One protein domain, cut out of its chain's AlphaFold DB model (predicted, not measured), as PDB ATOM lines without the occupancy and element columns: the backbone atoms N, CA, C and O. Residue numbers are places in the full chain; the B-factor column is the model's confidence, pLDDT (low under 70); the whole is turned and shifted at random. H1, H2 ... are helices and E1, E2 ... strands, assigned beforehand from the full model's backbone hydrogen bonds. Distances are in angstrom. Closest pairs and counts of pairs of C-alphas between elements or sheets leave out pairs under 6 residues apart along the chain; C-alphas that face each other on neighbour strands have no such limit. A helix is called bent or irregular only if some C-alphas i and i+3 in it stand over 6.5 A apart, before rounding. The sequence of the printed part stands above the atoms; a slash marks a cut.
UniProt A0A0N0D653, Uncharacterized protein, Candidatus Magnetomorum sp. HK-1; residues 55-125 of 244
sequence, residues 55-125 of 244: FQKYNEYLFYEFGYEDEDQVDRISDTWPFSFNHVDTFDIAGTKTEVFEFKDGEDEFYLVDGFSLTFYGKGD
ATOM      1  N   PHE A  55     114.040 136.359 139.579       95.56
ATOM      2  CA  PHE A  55     114.414 136.178 140.984       95.56
ATOM      3  C   PHE A  55     115.693 136.923 141.354       95.56
ATOM      4  O   PHE A  55     115.757 137.514 142.429       95.56
ATOM      5  N   GLN A  56     116.677 136.971 140.455       95.19
ATOM      6  CA  GLN A  56     117.886 137.756 140.681       95.19
ATOM      7  C   GLN A  56     117.571 139.256 140.765       95.19
ATOM      8  O   GLN A  56     118.095 139.932 141.643       95.19
ATOM      9  N   LYS A  57     116.663 139.766 139.920       94.00
ATOM     10  CA  LYS A  57     116.193 141.163 139.991       94.00
ATOM     11  C   LYS A  57     115.422 141.450 141.280       94.00
ATOM     12  O   LYS A  57     115.565 142.525 141.853       94.00
ATOM     13  N   TYR A  58     114.605 140.505 141.745       96.25
ATOM     14  CA  TYR A  58     113.896 140.640 143.020       96.25
ATOM     15  C   TYR A  58     114.873 140.708 144.187       96.25
ATOM     16  O   TYR A  58     114.742 141.566 145.055       96.25
ATOM     17  N   ASN A  59     115.871 139.828 144.184       96.12
ATOM     18  CA  ASN A  59     116.918 139.809 145.189       96.12
ATOM     19  C   ASN A  59     117.790 141.063 145.149       96.12
ATOM     20  O   ASN A  59     118.105 141.588 146.208       96.12
ATOM     21  N   GLU A  60     118.110 141.591 143.968       93.62
ATOM     22  CA  GLU A  60     118.804 142.872 143.824       93.62
ATOM     23  C   GLU A  60     117.996 144.021 144.431       93.62
ATOM     24  O   GLU A  60     118.500 144.775 145.262       93.62
ATOM     25  N   TYR A  61     116.712 144.116 144.078       93.56
ATOM     26  CA  TYR A  61     115.810 145.118 144.638       93.56
ATOM     27  C   TYR A  61     115.742 145.034 146.172       93.56
ATOM     28  O   TYR A  61     115.948 146.034 146.861       93.56
ATOM     29  N   LEU A  62     115.494 143.840 146.718       94.38
ATOM     30  CA  LEU A  62     115.356 143.650 148.161       94.38
ATOM     31  C   LEU A  62     116.687 143.795 148.913       94.38
ATOM     32  O   LEU A  62     116.675 144.245 150.053       94.38
ATOM     33  N   PHE A  63     117.825 143.467 148.296       93.50
ATOM     34  CA  PHE A  63     119.154 143.685 148.874       93.50
ATOM     35  C   PHE A  63     119.356 145.163 149.243       93.50
ATOM     36  O   PHE A  63     119.758 145.479 150.365       93.50
ATOM     37  N   TYR A  64     118.996 146.072 148.334       91.12
ATOM     38  CA  TYR A  64     119.087 147.509 148.591       91.12
ATOM     39  C   TYR A  64     118.031 148.006 149.586       91.12
ATOM     40  O   TYR A  64     118.353 148.811 150.459       91.12
ATOM     41  N   GLU A  65     116.789 147.520 149.503       91.25
ATOM     42  CA  GLU A  65     115.708 147.927 150.420       91.25
ATOM     43  C   GLU A  65     115.967 147.514 151.877       91.25
ATOM     44  O   GLU A  65     115.650 148.265 152.801       91.25
ATOM     45  N   PHE A  66     116.576 146.346 152.098       91.81
ATOM     46  CA  PHE A  66     116.905 145.844 153.436       91.81
ATOM     47  C   PHE A  66     118.256 146.351 153.962       91.81
ATOM     48  O   PHE A  66     118.658 146.004 155.072       91.81
ATOM     49  N   GLY A  67     118.938 147.222 153.211       84.00
ATOM     50  CA  GLY A  67     120.146 147.898 153.680       84.00
ATOM     51  C   GLY A  67     121.338 146.961 153.852       84.00
ATOM     52  O   GLY A  67     122.104 147.112 154.804       84.00
ATOM     53  N   TYR A  68     121.517 145.996 152.950       81.81
ATOM     54  CA  TYR A  68     122.778 145.267 152.866       81.81
ATOM     55  C   TYR A  68     123.849 146.233 152.313       81.81
ATOM     56  O   TYR A  68     123.931 146.487 151.118       81.81
ATOM     57  N   GLU A  69     124.620 146.856 153.213       67.69
ATOM     58  CA  GLU A  69     125.568 147.950 152.900       67.69
ATOM     59  C   GLU A  69     126.936 147.480 152.379       67.69
ATOM     60  O   GLU A  69     127.784 148.297 152.025       67.69
ATOM     61  N   ASP A  70     127.188 146.175 152.373       76.69
ATOM     62  CA  ASP A  70     128.483 145.630 151.986       76.69
ATOM     63  C   ASP A  70     128.557 145.510 150.458       76.69
ATOM     64  O   ASP A  70     128.038 144.555 149.878       76.69
ATOM     65  N   GLU A  71     129.160 146.513 149.806       68.94
ATOM     66  CA  GLU A  71     129.346 146.562 148.344       68.94
ATOM     67  C   GLU A  71     130.032 145.290 147.813       68.94
ATOM     68  O   GLU A  71     129.699 144.826 146.722       68.94
ATOM     69  N   ASP A  72     130.881 144.649 148.626       74.25
ATOM     70  CA  ASP A  72     131.556 143.387 148.294       74.25
ATOM     71  C   ASP A  72     130.581 142.195 148.173       74.25
ATOM     72  O   ASP A  72     130.948 141.109 147.712       74.25
ATOM     73  N   GLN A  73     129.322 142.361 148.591       81.38
ATOM     74  CA  GLN A  73     128.284 141.336 148.497       81.38
ATOM     75  C   GLN A  73     127.326 141.535 147.322       81.38
ATOM     76  O   GLN A  73     126.547 140.626 147.036       81.38
ATOM     77  N   VAL A  74     127.401 142.662 146.607       83.56
ATOM     78  CA  VAL A  74     126.546 142.926 145.436       83.56
ATOM     79  C   VAL A  74     126.761 141.855 144.361       83.56
ATOM     80  O   VAL A  74     125.799 141.307 143.824       83.56
ATOM     81  N   ASP A  75     128.010 141.438 144.143       86.25
ATOM     82  CA  ASP A  75     128.363 140.378 143.185       86.25
ATOM     83  C   ASP A  75     127.816 138.987 143.568       86.25
ATOM     84  O   ASP A  75     127.862 138.049 142.770       86.25
ATOM     85  N   ARG A  76     127.295 138.824 144.793       89.75
ATOM     86  CA  ARG A  76     126.720 137.562 145.288       89.75
ATOM     87  C   ARG A  76     125.215 137.449 145.044       89.75
ATOM     88  O   ARG A  76     124.656 136.370 145.269       89.75
ATOM     89  N   ILE A  77     124.559 138.526 144.606       92.62
ATOM     90  CA  ILE A  77     123.121 138.553 144.311       92.62
ATOM     91  C   ILE A  77     122.798 137.511 143.234       92.62
ATOM     92  O   ILE A  77     123.325 137.541 142.121       92.62
ATOM     93  N   SER A  78     121.919 136.569 143.575       94.56
ATOM     94  CA  SER A  78     121.557 135.414 142.742       94.56
ATOM     95  C   SER A  78     120.068 135.088 142.886       94.56
ATOM     96  O   SER A  78     119.353 135.748 143.635       94.56
ATOM     97  N   ASP A  79     119.575 134.055 142.206       95.00
ATOM     98  CA  ASP A  79     118.162 133.641 142.271       95.00
ATOM     99  C   ASP A  79     117.695 133.234 143.679       95.00
ATOM    100  O   ASP A  79     116.500 133.244 143.965       95.00
ATOM    101  N   THR A  80     118.625 132.876 144.565       95.56
ATOM    102  CA  THR A  80     118.329 132.356 145.909       95.56
ATOM    103  C   THR A  80     119.006 133.146 147.030       95.56
ATOM    104  O   THR A  80     119.009 132.688 148.174       95.56
ATOM    105  N   TRP A  81     119.626 134.290 146.721       94.50
ATOM    106  CA  TRP A  81     120.324 135.130 147.696       94.50
ATOM    107  C   TRP A  81     120.188 136.630 147.357       94.50
ATOM    108  O   TRP A  81     120.414 136.982 146.196       94.50
ATOM    109  N   PRO A  82     119.882 137.520 148.329       93.38
ATOM    110  CA  PRO A  82     119.818 137.262 149.776       93.38
ATOM    111  C   PRO A  82     118.597 136.461 150.231       93.38
ATOM    112  O   PRO A  82     118.649 135.833 151.287       93.38
ATOM    113  N   PHE A  83     117.546 136.402 149.417       96.75
ATOM    114  CA  PHE A  83     116.305 135.730 149.769       96.75
ATOM    115  C   PHE A  83     116.008 134.546 148.850       96.75
ATOM    116  O   PHE A  83     116.361 134.511 147.671       96.75
ATOM    117  N   SER A  84     115.326 133.557 149.420       96.94
ATOM    118  CA  SER A  84     114.675 132.486 148.673       96.94
ATOM    119  C   SER A  84     113.175 132.744 148.655       96.94
ATOM    120  O   SER A  84     112.589 133.064 149.691       96.94
ATOM    121  N   PHE A  85     112.568 132.595 147.482       97.44
ATOM    122  CA  PHE A  85     111.165 132.912 147.253       97.44
ATOM    123  C   PHE A  85     110.338 131.638 147.111       97.44
ATOM    124  O   PHE A  85     110.685 130.749 146.335       97.44
ATOM    125  N   ASN A  86     109.213 131.571 147.818       97.12
ATOM    126  CA  ASN A  86     108.184 130.566 147.586       97.12
ATOM    127  C   ASN A  86     106.998 131.218 146.877       97.12
ATOM    128  O   ASN A  86     106.427 132.168 147.400       97.12
ATOM    129  N   HIS A  87     106.610 130.728 145.703       97.25
ATOM    130  CA  HIS A  87     105.408 131.224 145.032       97.25
ATOM    131  C   HIS A  87     104.164 130.853 145.848       97.25
ATOM    132  O   HIS A  87     104.030 129.715 146.298       97.25
ATOM    133  N   VAL A  88     103.284 131.827 146.068       96.31
ATOM    134  CA  VAL A  88     102.064 131.657 146.867       96.31
ATOM    135  C   VAL A  88     100.827 131.761 146.006       96.31
ATOM    136  O   VAL A  88      99.909 130.960 146.158       96.31
ATOM    137  N   ASP A  89     100.777 132.768 145.134       96.75
ATOM    138  CA  ASP A  89      99.552 133.074 144.412       96.75
ATOM    139  C   ASP A  89      99.798 133.835 143.109       96.75
ATOM    140  O   ASP A  89     100.881 134.368 142.839       96.75
ATOM    141  N   THR A  90      98.771 133.887 142.269       96.38
ATOM    142  CA  THR A  90      98.764 134.669 141.036       96.38
ATOM    143  C   THR A  90      97.372 135.198 140.754       96.38
ATOM    144  O   THR A  90      96.421 134.433 140.626       96.38
ATOM    145  N   PHE A  91      97.284 136.510 140.565       93.44
ATOM    146  CA  PHE A  91      96.041 137.220 140.284       93.44
ATOM    147  C   PHE A  91      96.121 137.926 138.932       93.44
ATOM    148  O   PHE A  91      97.203 138.304 138.483       93.44
ATOM    149  N   ASP A  92      94.977 138.163 138.297       92.75
ATOM    150  CA  ASP A  92      94.868 139.123 137.196       92.75
ATOM    151  C   ASP A  92      94.211 140.394 137.733       92.75
ATOM    152  O   ASP A  92      93.030 140.404 138.088       92.75
ATOM    153  N   ILE A  93      94.989 141.472 137.820       89.81
ATOM    154  CA  ILE A  93      94.491 142.768 138.269       89.81
ATOM    155  C   ILE A  93      94.498 143.707 137.069       89.81
ATOM    156  O   ILE A  93      95.541 144.215 136.662       89.81
ATOM    157  N   ALA A  94      93.308 143.948 136.516       86.81
ATOM    158  CA  ALA A  94      93.080 144.829 135.370       86.81
ATOM    159  C   ALA A  94      93.965 144.509 134.143       86.81
ATOM    160  O   ALA A  94      94.490 145.416 133.497       86.81
ATOM    161  N   GLY A  95      94.118 143.222 133.817       90.62
ATOM    162  CA  GLY A  95      94.898 142.730 132.679       90.62
ATOM    163  C   GLY A  95      96.386 142.546 132.979       90.62
ATOM    164  O   GLY A  95      97.137 142.130 132.097       90.62
ATOM    165  N   THR A  96      96.825 142.853 134.202       92.31
ATOM    166  CA  THR A  96      98.203 142.646 134.651       92.31
ATOM    167  C   THR A  96      98.268 141.396 135.518       92.31
ATOM    168  O   THR A  96      97.755 141.381 136.642       92.31
ATOM    169  N   LYS A  97      98.956 140.362 135.019       95.62
ATOM    170  CA  LYS A  97      99.319 139.191 135.823       95.62
ATOM    171  C   LYS A  97     100.199 139.653 136.986       95.62
ATOM    172  O   LYS A  97     101.268 140.209 136.768       95.62
ATOM    173  N   THR A  98      99.714 139.442 138.199       95.44
ATOM    174  CA  THR A  98     100.380 139.807 139.446       95.44
ATOM    175  C   THR A  98     100.756 138.529 140.181       95.44
ATOM    176  O   THR A  98      99.882 137.719 140.479       95.44
ATOM    177  N   GLU A  99     102.036 138.338 140.469       96.94
ATOM    178  CA  GLU A  99     102.569 137.167 141.163       96.94
ATOM    179  C   GLU A  99     102.944 137.536 142.600       96.94
ATOM    180  O   GLU A  99     103.506 138.602 142.861       96.94
ATOM    181  N   VAL A 100     102.616 136.654 143.546       96.81
ATOM    182  CA  VAL A 100     102.930 136.842 144.964       96.81
ATOM    183  C   VAL A 100     103.857 135.738 145.434       96.81
ATOM    184  O   VAL A 100     103.571 134.552 145.257       96.81
ATOM    185  N   PHE A 101     104.951 136.142 146.069       97.31
ATOM    186  CA  PHE A 101     105.953 135.248 146.631       97.31
ATOM    187  C   PHE A 101     106.132 135.518 148.121       97.31
ATOM    188  O   PHE A 101     106.089 136.663 148.554       97.31
ATOM    189  N   GLU A 102     106.380 134.480 148.904       97.31
ATOM    190  CA  GLU A 102     106.810 134.575 150.295       97.31
ATOM    191  C   GLU A 102     108.333 134.524 150.398       97.31
ATOM    192  O   GLU A 102     108.980 133.731 149.713       97.31
ATOM    193  N   PHE A 103     108.892 135.337 151.291       97.19
ATOM    194  CA  PHE A 103     110.297 135.279 151.693       97.19
ATOM    195  C   PHE A 103     110.457 135.673 153.168       97.19
ATOM    196  O   PHE A 103     109.503 136.125 153.810       97.19
ATOM    197  N   LYS A 104     111.657 135.473 153.723       96.81
ATOM    198  CA  LYS A 104     111.974 135.771 155.128       96.81
ATOM    199  C   LYS A 104     113.223 136.624 155.254       96.81
ATOM    200  O   LYS A 104     114.182 136.371 154.532       96.81
ATOM    201  N   ASP A 105     113.232 137.527 156.225       94.50
ATOM    202  CA  ASP A 105     114.442 138.185 156.722       94.50
ATOM    203  C   ASP A 105     114.572 137.913 158.225       94.50
ATOM    204  O   ASP A 105     113.809 138.426 159.043       94.50
ATOM    205  N   GLY A 106     115.483 137.012 158.595       92.31
ATOM    206  CA  GLY A 106     115.556 136.494 159.962       92.31
ATOM    207  C   GLY A 106     114.255 135.801 160.394       92.31
ATOM    208  O   GLY A 106     113.890 134.757 159.849       92.31
ATOM    209  N   GLU A 107     113.584 136.363 161.402       93.44
ATOM    210  CA  GLU A 107     112.304 135.863 161.931       93.44
ATOM    211  C   GLU A 107     111.083 136.503 161.250       93.44
ATOM    212  O   GLU A 107     109.973 135.982 161.378       93.44
ATOM    213  N   ASP A 108     111.277 137.596 160.508       93.94
ATOM    214  CA  ASP A 108     110.196 138.335 159.869       93.94
ATOM    215  C   ASP A 108     109.821 137.704 158.519       93.94
ATOM    216  O   ASP A 108     110.674 137.381 157.688       93.94
ATOM    217  N   GLU A 109     108.518 137.533 158.287       95.38
ATOM    218  CA  GLU A 109     107.972 137.000 157.036       95.38
ATOM    219  C   GLU A 109     107.359 138.115 156.180       95.38
ATOM    220  O   GLU A 109     106.653 139.001 156.676       95.38
ATOM    221  N   PHE A 110     107.569 138.033 154.867       95.44
ATOM    222  CA  PHE A 110     107.137 139.039 153.903       95.44
ATOM    223  C   PHE A 110     106.482 138.403 152.679       95.44
ATOM    224  O   PHE A 110     106.814 137.287 152.282       95.44
ATOM    225  N   TYR A 111     105.595 139.166 152.044       96.25
ATOM    226  CA  TYR A 111     105.177 138.944 150.666       96.25
ATOM    227  C   TYR A 111     105.907 139.909 149.740       96.25
ATOM    228  O   TYR A 111     105.839 141.120 149.949       96.25
ATOM    229  N   LEU A 112     106.528 139.389 148.690       96.94
ATOM    230  CA  LEU A 112     106.908 140.130 147.495       96.94
ATOM    231  C   LEU A 112     105.754 140.065 146.491       96.94
ATOM    232  O   LEU A 112     105.183 139.001 146.263       96.94
ATOM    233  N   VAL A 113     105.422 141.199 145.885       95.75
ATOM    234  CA  VAL A 113     104.391 141.317 144.854       95.75
ATOM    235  C   VAL A 113     105.040 141.859 143.587       95.75
ATOM    236  O   VAL A 113     105.517 142.997 143.584       95.75
ATOM    237  N   ASP A 114     105.021 141.059 142.524       95.62
ATOM    238  CA  ASP A 114     105.395 141.472 141.170       95.62
ATOM    239  C   ASP A 114     104.136 141.682 140.318       95.62
ATOM    240  O   ASP A 114     103.232 140.856 140.334       95.62
ATOM    241  N   GLY A 115     104.033 142.806 139.612       91.31
ATOM    242  CA  GLY A 115     102.816 143.224 138.910       91.31
ATOM    243  C   GLY A 115     102.934 144.659 138.401       91.31
ATOM    244  O   GLY A 115     103.892 145.001 137.718       91.31
ATOM    245  N   PHE A 116     101.995 145.547 138.760       84.62
ATOM    246  CA  PHE A 116     102.077 146.975 138.379       84.62
ATOM    247  C   PHE A 116     103.356 147.673 138.858       84.62
ATOM    248  O   PHE A 116     103.817 148.631 138.240       84.62
ATOM    249  N   SER A 117     103.880 147.236 139.999       87.50
ATOM    250  CA  SER A 117     105.115 147.727 140.594       87.50
ATOM    251  C   SER A 117     105.666 146.646 141.511       87.50
ATOM    252  O   SER A 117     104.899 146.126 142.327       87.50
ATOM    253  N   LEU A 118     106.969 146.384 141.438       91.88
ATOM    254  CA  LEU A 118     107.644 145.514 142.392       91.88
ATOM    255  C   LEU A 118     107.600 146.153 143.786       91.88
ATOM    256  O   LEU A 118     107.994 147.306 143.965       91.88
ATOM    257  N   THR A 119     107.050 145.442 144.766       92.44
ATOM    258  CA  THR A 119     106.907 145.938 146.140       92.44
ATOM    259  C   THR A 119     106.797 144.777 147.120       92.44
ATOM    260  O   THR A 119     106.501 143.654 146.718       92.44
ATOM    261  N   PHE A 120     106.999 145.034 148.410       93.75
ATOM    262  CA  PHE A 120     106.861 144.021 149.448       93.75
ATOM    263  C   PHE A 120     106.028 144.514 150.634       93.75
ATOM    264  O   PHE A 120     105.894 145.713 150.896       93.75
ATOM    265  N   TYR A 121     105.447 143.568 151.363       91.25
ATOM    266  CA  TYR A 121     104.645 143.819 152.553       91.25
ATOM    267  C   TYR A 121     105.001 142.797 153.624       91.25
ATOM    268  O   TYR A 121     105.093 141.613 153.326       91.25
ATOM    269  N   GLY A 122     105.125 143.230 154.881       91.00
ATOM    270  CA  GLY A 122     105.149 142.286 155.999       91.00
ATOM    271  C   GLY A 122     103.902 141.399 155.961       91.00
ATOM    272  O   GLY A 122     102.790 141.919 155.798       91.00
ATOM    273  N   LYS A 123     104.104 140.084 156.070       89.81
ATOM    274  CA  LYS A 123     103.047 139.071 156.010       89.81
ATOM    275  C   LYS A 123     102.114 139.204 157.207       89.81
ATOM    276  O   LYS A 123     100.913 139.375 157.019       89.81
ATOM    277  N   GLY A 124     102.669 139.241 158.423       84.12
ATOM    278  CA  GLY A 124     101.880 139.291 159.661       84.12
ATOM    279  C   GLY A 124     100.756 138.247 159.651       84.12
ATOM    280  O   GLY A 124     100.943 137.141 159.155       84.12
ATOM    281  N   ASP A 125      99.563 138.633 160.104       74.50
ATOM    282  CA  ASP A 125      98.363 137.777 160.063       74.50
ATOM    283  C   ASP A 125      97.587 137.874 158.730       74.50
ATOM    284  O   ASP A 125      96.380 137.618 158.677       74.50
TER     285      ASP A 125
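AT A GLANCE: This is residues 55 to 125 of the 244 residues of an uncharacterized protein of Candidatus Magnetomorum sp. HK-1 (UniProt A0A0N0D653). A twisted sheet of four antiparallel strands makes the main body, with the turn of the long hairpin E1 and E2 at one end of the longest axis. Toward the other end, helix H1 only grazes the sheet, and the short helix H2 lies farther out, off the sheet. The printed part has 71 residues, with two named helices and then four named strands in the order H1, H2, E1, E2, E3, E4, and the sheet runs E1 - E2 - E3 - E4. The class is mixed, helices and strands. The whole is compact, with a radius of gyration of the C-alphas of 12.6 A, yet elongated in outline, spanning 40 by 26 by 16 A.

HOW THE PARTS SIT: Start at H1, residues 55 to 65, and go on to H2, residues 71 to 76. They are close but not clearly touching, the closest C-alphas being those of Glu 60 and Val 74, 7.9 A apart. They run opposite ways at a shallow tilt of 19 degrees. In H1 each O i to N i+4 pair is within hydrogen-bond range; in H2 0 of 2 are, against 2 of 3 O i to N i+3 pairs. H2 is irregular, but only just: C-alphas 72 and 75 are 6.7 A apart. Next come E1, residues 86 to 93, E2, 96 to 105, E3, 108 to 114, and E4, 119 to 122, a meander, each strand the antiparallel neighbour of the one before. In the hairpin E1 and E2, at 152 degrees, look for N 91 and O 98 at 2.9 A. In the hairpin E2 and E3, at 159 degrees, N 101 and O 112 are 2.9 A apart. In the hairpin E3 and E4, at 153 degrees, find N 111 and O 121 at 2.8 A. The edge strands E1 and E4 are apart. H1 only grazes the sheet, with its residues 58 to 65, and is near E4; H2 is not on it.

IN THESE COORDINATES: Find C-alpha 55 at (114.414, 136.178, 140.984); from there H1 runs 15.1 A to Glu 65. E1 begins at C-alpha 86, (108.184, 130.566, 147.586), and is 20.6 A long. E2 covers 27.8 A and E3 19.6 A. E4 ends at C-alpha 122, (105.149, 142.286, 155.999).

THE WHOLE: The farthest C-alphas are those of Asp 72 and Ala 94, 40.6 A apart. The sheet is only just strongly twisted, its C-alphas up to 4.3 A off the best plane. The printed part has no cut and no long link. Its mean pLDDT is 91.6, and residues 69 and 71 are under 70.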